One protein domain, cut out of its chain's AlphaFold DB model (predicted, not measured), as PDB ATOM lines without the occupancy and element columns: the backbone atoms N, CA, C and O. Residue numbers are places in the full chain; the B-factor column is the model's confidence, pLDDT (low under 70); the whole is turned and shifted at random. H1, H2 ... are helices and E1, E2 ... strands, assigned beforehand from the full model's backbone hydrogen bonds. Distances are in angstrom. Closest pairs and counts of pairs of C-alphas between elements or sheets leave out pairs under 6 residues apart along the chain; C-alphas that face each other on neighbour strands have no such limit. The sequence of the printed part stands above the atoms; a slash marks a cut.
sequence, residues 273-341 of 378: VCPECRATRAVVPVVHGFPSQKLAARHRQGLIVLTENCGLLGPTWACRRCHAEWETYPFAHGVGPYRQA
ATOM      1  N   VAL A 273     221.263 200.610 164.355       91.50
ATOM      2  CA  VAL A 273     222.296 199.655 164.766       91.50
ATOM      3  C   VAL A 273     223.547 199.882 163.933       91.50
ATOM      4  O   VAL A 273     223.508 199.772 162.713       91.50
ATOM      5  N   CYS A 274     224.674 200.169 164.580       91.31
ATOM      6  CA  CYS A 274     225.932 200.366 163.869       91.31
ATOM      7  C   CYS A 274     226.347 199.093 163.105       91.31
ATOM      8  O   CYS A 274     226.439 198.033 163.731       91.31
ATOM      9  N   PRO A 275     226.639 199.167 161.793       91.06
ATOM     10  CA  PRO A 275     227.048 197.993 161.028       91.06
ATOM     11  C   PRO A 275     228.423 197.451 161.462       91.06
ATOM     12  O   PRO A 275     228.636 196.244 161.375       91.06
ATOM     13  N   GLU A 276     229.297 198.302 162.016       92.56
ATOM     14  CA  GLU A 276     230.631 197.911 162.498       92.56
ATOM     15  C   GLU A 276     230.590 197.314 163.915       92.56
ATOM     16  O   GLU A 276     230.967 196.165 164.119       92.56
ATOM     17  N   CYS A 277     230.099 198.066 164.912       93.25
ATOM     18  CA  CYS A 277     230.160 197.652 166.326       93.25
ATOM     19  C   CYS A 277     228.850 197.099 166.902       93.25
ATOM     20  O   CYS A 277     228.799 196.765 168.082       93.25
ATOM     21  N   ARG A 278     227.773 197.035 166.108       94.25
ATOM     22  CA  ARG A 278     226.446 196.518 166.506       94.25
ATOM     23  C   ARG A 278     225.749 197.255 167.653       94.25
ATOM     24  O   ARG A 278     224.679 196.831 168.082       94.25
ATOM     25  N   ALA A 279     226.279 198.389 168.106       90.44
ATOM     26  CA  ALA A 279     225.606 199.223 169.093       90.44
ATOM     27  C   ALA A 279     224.287 199.789 168.539       90.44
ATOM     28  O   ALA A 279     224.251 200.327 167.429       90.44
ATOM     29  N   THR A 280     223.209 199.687 169.318       90.19
ATOM     30  CA  THR A 280     221.889 200.254 169.008       90.19
ATOM     31  C   THR A 280     221.879 201.766 169.242       90.19
ATOM     32  O   THR A 280     222.646 202.290 170.051       90.19
ATOM     33  N   ARG A 281     221.015 202.486 168.514       83.81
ATOM     34  CA  ARG A 281     220.860 203.954 168.566       83.81
ATOM     35  C   ARG A 281     222.186 204.712 168.405       83.81
ATOM     36  O   ARG A 281     222.348 205.815 168.924       83.81
ATOM     37  N   ALA A 282     223.154 204.106 167.717       87.06
ATOM     38  CA  ALA A 282     224.532 204.581 167.706       87.06
ATOM     39  C   ALA A 282     224.863 205.401 166.459       87.06
ATOM     40  O   ALA A 282     225.717 206.283 166.532       87.06
ATOM     41  N   VAL A 283     224.213 205.102 165.331       86.56
ATOM     42  CA  VAL A 283     224.424 205.800 164.059       86.56
ATOM     43  C   VAL A 283     223.635 207.102 164.049       86.56
ATOM     44  O   VAL A 283     222.414 207.104 164.227       86.56
ATOM     45  N   VAL A 284     224.328 208.215 163.833       80.81
ATOM     46  CA  VAL A 284     223.726 209.546 163.747       80.81
ATOM     47  C   VAL A 284     224.303 210.331 162.571       80.81
ATOM     48  O   VAL A 284     225.476 210.154 162.255       80.81
ATOM     49  N   PRO A 285     223.517 211.207 161.931       74.44
ATOM     50  CA  PRO A 285     224.051 212.198 161.016       74.44
ATOM     51  C   PRO A 285     224.874 213.223 161.801       74.44
ATOM     52  O   PRO A 285     224.453 213.717 162.854       74.44
ATOM     53  N   VAL A 286     226.050 213.538 161.280       71.94
ATOM     54  CA  VAL A 286     226.879 214.670 161.681       71.94
ATOM     55  C   VAL A 286     226.423 215.844 160.829       71.94
ATOM     56  O   VAL A 286     226.627 215.888 159.618       71.94
ATOM     57  N   VAL A 287     225.731 216.775 161.476       64.00
ATOM     58  CA  VAL A 287     225.231 217.980 160.821       64.00
ATOM     59  C   VAL A 287     226.250 219.089 161.046       64.00
ATOM     60  O   VAL A 287     226.487 219.485 162.187       64.00
ATOM     61  N   HIS A 288     226.857 219.581 159.966       57.44
ATOM     62  CA  HIS A 288     227.745 220.741 160.013       57.44
ATOM     63  C   HIS A 288     226.938 222.017 159.736       57.44
ATOM     64  O   HIS A 288     226.303 222.151 158.692       57.44
ATOM     65  N   GLY A 289     226.961 222.958 160.685       55.78
ATOM     66  CA  GLY A 289     226.135 224.169 160.655       55.78
ATOM     67  C   GLY A 289     224.802 223.975 161.377       55.78
ATOM     68  O   GLY A 289     224.241 222.887 161.374       55.78
ATOM     69  N   PHE A 290     224.325 225.021 162.055       46.53
ATOM     70  CA  PHE A 290     223.201 224.957 162.995       46.53
ATOM     71  C   PHE A 290     221.882 224.542 162.312       46.53
ATOM     72  O   PHE A 290     221.269 225.373 161.636       46.53
ATOM     73  N   PRO A 291     221.361 223.313 162.521       59.91
ATOM     74  CA  PRO A 291     219.936 223.094 162.337       59.91
ATOM     75  C   PRO A 291     219.204 223.908 163.412       59.91
ATOM     76  O   PRO A 291     219.689 224.046 164.538       59.91
ATOM     77  N   SER A 292     218.028 224.450 163.095       66.81
ATOM     78  CA  SER A 292     217.171 225.044 164.126       66.81
ATOM     79  C   SER A 292     216.991 224.049 165.287       66.81
ATOM     80  O   SER A 292     216.935 222.836 165.065       66.81
ATOM     81  N   GLN A 293     216.895 224.521 166.535       62.50
ATOM     82  CA  GLN A 293     216.749 223.628 167.699       62.50
ATOM     83  C   GLN A 293     215.598 222.618 167.528       62.50
ATOM     84  O   GLN A 293     215.719 221.464 167.938       62.50
ATOM     85  N   LYS A 294     214.522 223.015 166.836       68.62
ATOM     86  CA  LYS A 294     213.382 222.151 166.496       68.62
ATOM     87  C   LYS A 294     213.786 220.947 165.634       68.62
ATOM     88  O   LYS A 294     213.383 219.825 165.931       68.62
ATOM     89  N   LEU A 295     214.618 221.157 164.610       65.06
ATOM     90  CA  LEU A 295     215.144 220.090 163.749       65.06
ATOM     91  C   LEU A 295     216.014 219.112 164.541       65.06
ATOM     92  O   LEU A 295     215.848 217.896 164.439       65.06
ATOM     93  N   ALA A 296     216.909 219.647 165.372       64.56
ATOM     94  CA  ALA A 296     217.758 218.829 166.226       64.56
ATOM     95  C   ALA A 296     216.925 217.984 167.207       64.56
ATOM     96  O   ALA A 296     217.198 216.794 167.365       64.56
ATOM     97  N   ALA A 297     215.886 218.565 167.817       67.69
ATOM     98  CA  ALA A 297     214.988 217.870 168.737       67.69
ATOM     99  C   ALA A 297     214.229 216.721 168.049       67.69
ATOM    100  O   ALA A 297     214.304 215.579 168.505       67.69
ATOM    101  N   ARG A 298     213.581 216.981 166.905       69.50
ATOM    102  CA  ARG A 298     212.846 215.954 166.138       69.50
ATOM    103  C   ARG A 298     213.764 214.829 165.648       69.50
ATOM    104  O   ARG A 298     213.383 213.660 165.672       69.50
ATOM    105  N   HIS A 299     214.991 215.161 165.250       68.44
ATOM    106  CA  HIS A 299     215.982 214.169 164.843       68.44
ATOM    107  C   HIS A 299     216.444 213.290 166.022       68.44
ATOM    108  O   HIS A 299     216.554 212.072 165.872       68.44
ATOM    109  N   ARG A 300     216.679 213.879 167.207       67.19
ATOM    110  CA  ARG A 300     217.020 213.131 168.438       67.19
ATOM    111  C   ARG A 300     215.898 212.189 168.872       67.19
ATOM    112  O   ARG A 300     216.188 211.089 169.328       67.19
ATOM    113  N   GLN A 301     214.645 212.593 168.676       68.62
ATOM    114  CA  GLN A 301     213.459 211.767 168.924       68.62
ATOM    115  C   GLN A 301     213.275 210.641 167.889       68.62
ATOM    116  O   GLN A 301     212.372 209.825 168.026       68.62
ATOM    117  N   GLY A 302     214.110 210.584 166.842       58.41
ATOM    118  CA  GLY A 302     214.010 209.577 165.785       58.41
ATOM    119  C   GLY A 302     212.849 209.801 164.813       58.41
ATOM    120  O   GLY A 302     212.589 208.931 163.990       58.41
ATOM    121  N   LEU A 303     212.177 210.955 164.880       61.91
ATOM    122  CA  LEU A 303     211.018 211.281 164.039       61.91
ATOM    123  C   LEU A 303     211.409 211.693 162.620       61.91
ATOM    124  O   LEU A 303     210.617 211.560 161.691       61.91
ATOM    125  N   ILE A 304     212.624 212.211 162.458       61.19
ATOM    126  CA  ILE A 304     213.192 212.588 161.166       61.19
ATOM    127  C   ILE A 304     214.602 212.020 161.047       61.19
ATOM    128  O   ILE A 304     215.317 211.837 162.039       61.19
ATOM    129  N   VAL A 305     215.014 211.761 159.814       59.62
ATOM    130  CA  VAL A 305     216.358 211.314 159.460       59.62
ATOM    131  C   VAL A 305     216.946 212.410 158.576       59.62
ATOM    132  O   VAL A 305     216.441 212.661 157.488       59.62
ATOM    133  N   LEU A 306     217.956 213.126 159.075       60.06
ATOM    134  CA  LEU A 306     218.632 214.160 158.291       60.06
ATOM    135  C   LEU A 306     219.649 213.462 157.395       60.06
ATOM    136  O   LEU A 306     220.645 212.942 157.888       60.06
ATOM    137  N   THR A 307     219.359 213.398 156.100       54.53
ATOM    138  CA  THR A 307     220.185 212.670 155.134       54.53
ATOM    139  C   THR A 307     220.975 213.563 154.184       54.53
ATOM    140  O   THR A 307     221.763 213.042 153.399       54.53
ATOM    141  N   GLU A 308     220.822 214.887 154.284       47.34
ATOM    142  CA  GLU A 308     221.634 215.884 153.582       47.34
ATOM    143  C   GLU A 308     222.100 216.975 154.556       47.34
ATOM    144  O   GLU A 308     221.375 217.374 155.470       47.34
ATOM    145  N   ASN A 309     223.341 217.432 154.375       52.53
ATOM    146  CA  ASN A 309     223.961 218.448 155.216       52.53
ATOM    147  C   ASN A 309     223.426 219.835 154.848       52.53
ATOM    148  O   ASN A 309     223.423 220.218 153.678       52.53
ATOM    149  N   CYS A 310     223.075 220.632 155.852       48.88
ATOM    150  CA  CYS A 310     222.678 222.032 155.689       48.88
ATOM    151  C   CYS A 310     223.850 222.969 155.302       48.88
ATOM    152  O   CYS A 310     223.719 224.185 155.414       48.88
ATOM    153  N   GLY A 311     224.988 222.440 154.836       43.75
ATOM    154  CA  GLY A 311     226.142 223.224 154.406       43.75
ATOM    155  C   GLY A 311     227.214 222.374 153.721       43.75
ATOM    156  O   GLY A 311     227.834 221.559 154.381       43.75
ATOM    157  N   LEU A 312     227.403 222.595 152.410       41.69
ATOM    158  CA  LEU A 312     228.589 222.412 151.532       41.69
ATOM    159  C   LEU A 312     229.500 221.160 151.594       41.69
ATOM    160  O   LEU A 312     230.234 220.924 150.640       41.69
ATOM    161  N   LEU A 313     229.446 220.326 152.621       49.19
ATOM    162  CA  LEU A 313     230.166 219.064 152.773       49.19
ATOM    163  C   LEU A 313     229.084 218.011 153.031       49.19
ATOM    164  O   LEU A 313     228.196 218.275 153.828       49.19
ATOM    165  N   GLY A 314     229.051 216.874 152.332       46.00
ATOM    166  CA  GLY A 314     227.982 215.869 152.510       46.00
ATOM    167  C   GLY A 314     227.827 215.428 153.977       46.00
ATOM    168  O   GLY A 314     228.781 215.575 154.741       46.00
ATOM    169  N   PRO A 315     226.646 214.952 154.420       52.66
ATOM    170  CA  PRO A 315     226.467 214.525 155.802       52.66
ATOM    171  C   PRO A 315     227.327 213.303 156.051       52.66
ATOM    172  O   PRO A 315     227.045 212.207 155.566       52.66
ATOM    173  N   THR A 316     228.377 213.502 156.834       71.12
ATOM    174  CA  THR A 316     229.076 212.391 157.442       71.12
ATOM    175  C   THR A 316     228.106 211.763 158.433       71.12
ATOM    176  O   THR A 316     227.516 212.418 159.282       71.12
ATOM    177  N   TRP A 317     227.830 210.483 158.290       82.25
ATOM    178  CA  TRP A 317     227.209 209.710 159.349       82.25
ATOM    179  C   TRP A 317     228.313 209.245 160.266       82.25
ATOM    180  O   TRP A 317     229.391 208.914 159.790       82.25
ATOM    181  N   ALA A 318     228.054 209.184 161.561       85.94
ATOM    182  CA  ALA A 318     229.027 208.688 162.512       85.94
ATOM    183  C   ALA A 318     228.374 207.765 163.529       85.94
ATOM    184  O   ALA A 318     227.220 207.937 163.939       85.94
ATOM    185  N   CYS A 319     229.138 206.776 163.968       87.88
ATOM    186  CA  CYS A 319     228.781 205.973 165.112       87.88
ATOM    187  C   CYS A 319     229.305 206.652 166.374       87.88
ATOM    188  O   CYS A 319     230.511 206.765 166.560       87.88
ATOM    189  N   ARG A 320     228.422 206.997 167.313       86.38
ATOM    190  CA  ARG A 320     228.823 207.586 168.606       86.38
ATOM    191  C   ARG A 320     229.638 206.649 169.508       86.38
ATOM    192  O   ARG A 320     230.097 207.078 170.556       86.38
ATOM    193  N   ARG A 321     229.735 205.361 169.159       89.12
ATOM    194  CA  ARG A 321     230.412 204.331 169.964       89.12
ATOM    195  C   ARG A 321     231.777 203.955 169.403       89.12
ATOM    196  O   ARG A 321     232.760 204.018 170.119       89.12
ATOM    197  N   CYS A 322     231.827 203.546 168.137       90.56
ATOM    198  CA  CYS A 322     233.074 203.117 167.493       90.56
ATOM    199  C   CYS A 322     233.711 204.187 166.605       90.56
ATOM    200  O   CYS A 322     234.740 203.918 166.000       90.56
ATOM    201  N   HIS A 323     233.083 205.362 166.488       85.75
ATOM    202  CA  HIS A 323     233.554 206.479 165.666       85.75
ATOM    203  C   HIS A 323     233.762 206.149 164.182       85.75
ATOM    204  O   HIS A 323     234.376 206.928 163.465       85.75
ATOM    205  N   ALA A 324     233.224 205.025 163.695       88.69
ATOM    206  CA  ALA A 324     233.131 204.770 162.266       88.69
ATOM    207  C   ALA A 324     232.305 205.880 161.609       88.69
ATOM    208  O   ALA A 324     231.251 206.255 162.135       88.69
ATOM    209  N   GLU A 325     232.798 206.386 160.485       86.81
ATOM    210  CA  GLU A 325     232.168 207.445 159.705       86.81
ATOM    211  C   GLU A 325     231.723 206.906 158.344       86.81
ATOM    212  O   GLU A 325     232.307 205.952 157.833       86.81
ATOM    213  N   TRP A 326     230.700 207.503 157.738       87.44
ATOM    214  CA  TRP A 326     230.248 207.187 156.382       87.44
ATOM    215  C   TRP A 326     229.897 208.472 155.640       87.44
ATOM    216  O   TRP A 326     229.231 209.337 156.196       87.44
ATOM    217  N   GLU A 327     230.283 208.589 154.372       80.69
ATOM    218  CA  GLU A 327     229.910 209.742 153.533       80.69
ATOM    219  C   GLU A 327     228.445 209.696 153.074       80.69
ATOM    220  O   GLU A 327     227.852 210.711 152.711       80.69
ATOM    221  N   THR A 328     227.857 208.503 153.072       80.69
ATOM    222  CA  THR A 328     226.478 208.238 152.665       80.69
ATOM    223  C   THR A 328     225.739 207.492 153.764       80.69
ATOM    224  O   THR A 328     226.345 207.003 154.715       80.69
ATOM    225  N   TYR A 329     224.421 207.370 153.617       83.19
ATOM    226  CA  TYR A 329     223.585 206.644 154.565       83.19
ATOM    227  C   TYR A 329     224.141 205.229 154.855       83.19
ATOM    228  O   TYR A 329     224.241 204.430 153.922       83.19
ATOM    229  N   PRO A 330     224.493 204.881 156.114       83.88
ATOM    230  CA  PRO A 330     225.207 203.638 156.447       83.88
ATOM    231  C   PRO A 330     224.405 202.362 156.204       83.88
ATOM    232  O   PRO A 330     224.953 201.265 156.224       83.88
ATOM    233  N   PHE A 331     223.095 202.509 156.010       85.56
ATOM    234  CA  PHE A 331     222.178 201.430 155.678       85.56
ATOM    235  C   PHE A 331     221.783 201.468 154.196       85.56
ATOM    236  O   PHE A 331     220.813 200.836 153.812       85.56
ATOM    237  N   ALA A 332     222.460 202.211 153.326       82.44
ATOM    238  CA  ALA A 332     222.265 202.020 151.892       82.44
ATOM    239  C   ALA A 332     223.081 200.810 151.407       82.44
ATOM    240  O   ALA A 332     224.138 200.484 151.955       82.44
ATOM    241  N   HIS A 333     222.584 200.127 150.374       80.00
ATOM    242  CA  HIS A 333     223.276 198.972 149.814       80.00
ATOM    243  C   HIS A 333     224.679 199.335 149.305       80.00
ATOM    244  O   HIS A 333     224.858 200.344 148.622       80.00
ATOM    245  N   GLY A 334     225.666 198.488 149.608       80.62
ATOM    246  CA  GLY A 334     227.047 198.658 149.148       80.62
ATOM    247  C   GLY A 334     227.831 199.771 149.852       80.62
ATOM    248  O   GLY A 334     228.939 200.086 149.422       80.62
ATOM    249  N   VAL A 335     227.293 200.358 150.924       81.44
ATOM    250  CA  VAL A 335     227.976 201.404 151.694       81.44
ATOM    251  C   VAL A 335     228.842 200.777 152.787       81.44
ATOM    252  O   VAL A 335     228.344 200.122 153.699       81.44
ATOM    253  N   GLY A 336     230.156 200.986 152.696       81.38
ATOM    254  CA  GLY A 336     231.116 200.670 153.756       81.38
ATOM    255  C   GLY A 336     231.503 201.919 154.554       81.38
ATOM    256  O   GLY A 336     231.294 203.032 154.064       81.38
ATOM    257  N   PRO A 337     232.063 201.767 155.770       79.38
ATOM    258  CA  PRO A 337     232.618 202.897 156.504       79.38
ATOM    259  C   PRO A 337     233.691 203.581 155.665       79.38
ATOM    260  O   PRO A 337     234.495 202.925 154.995       79.38
ATOM    261  N   TYR A 338     233.713 204.904 155.735       76.88
ATOM    262  CA  TYR A 338     234.803 205.712 155.239       76.88
ATOM    263  C   TYR A 338     236.057 205.361 156.037       76.88
ATOM    264  O   TYR A 338     236.312 205.857 157.132       76.88
ATOM    265  N   ARG A 339     236.843 204.433 155.498       69.88
ATOM    266  CA  ARG A 339     238.204 204.206 155.956       69.88
ATOM    267  C   ARG A 339     239.037 205.222 155.201       69.88
ATOM    268  O   ARG A 339     239.210 205.071 153.992       69.88
ATOM    269  N   GLN A 340     239.528 206.254 155.890       58.12
ATOM    270  CA  GLN A 340     240.681 207.017 155.414       58.12
ATOM    271  C   GLN A 340     241.815 206.009 155.266       58.12
ATOM    272  O   GLN A 340     242.553 205.762 156.212       58.12
ATOM    273  N   ALA A 341     241.878 205.332 154.124       46.25
ATOM    274  CA  ALA A 341     242.967 204.441 153.806       46.25
ATOM    275  C   ALA A 341     244.224 205.295 153.877       46.25
ATOM    276  O   ALA A 341     244.360 206.218 153.075       46.25
TER     277      ALA A 341
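What this domain is: This is residues 273 to 341 of the 378 residues of the protein "Hypothetical protein" of Alexandrium monilatum (UniProt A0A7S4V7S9). This is a fold with little regular structure: a small ribbon of two short strands, E1 and E2, sits in the middle, with one short helix, H1, and its loops toward one end and the loops of residues 273 to 282 and 320 to 341 toward the other. The 69 printed residues hold E1, H1 and E2 in that order, an antiparallel sheet E1 - E2, class mixed, with 16 residues in named elements. It is compact, radius of gyration of the C-alphas 11.9 A, spanning 33 by 27 by 20 A.

How they stand to each other: Look at E1, residues 283 to 286, and E2, residues 316 to 319: they are antiparallel at 144 degrees, and N 286 and O 316 are 2.7 A apart, within hydrogen-bond range. Residues 317 to 318 of E2 also pair, antiparallel, with residues 325 to 326. In H1, residues 293 to 300, every O i to N i+4 pair is within hydrogen-bond range.

Where its parts are: Find C-alpha 283 at (224.424, 205.800, 164.059); E1 runs 9.5 A from there. H1 measures 10.5 A. E2 runs 10.0 A, to C-alpha 319 at (228.781, 205.973, 165.112).

The domain as a whole: The printed part has no cut. The link H1 to E2 is long, 15 residues. Confidence is under 70 at residues 287 to 315 and 339 to 341.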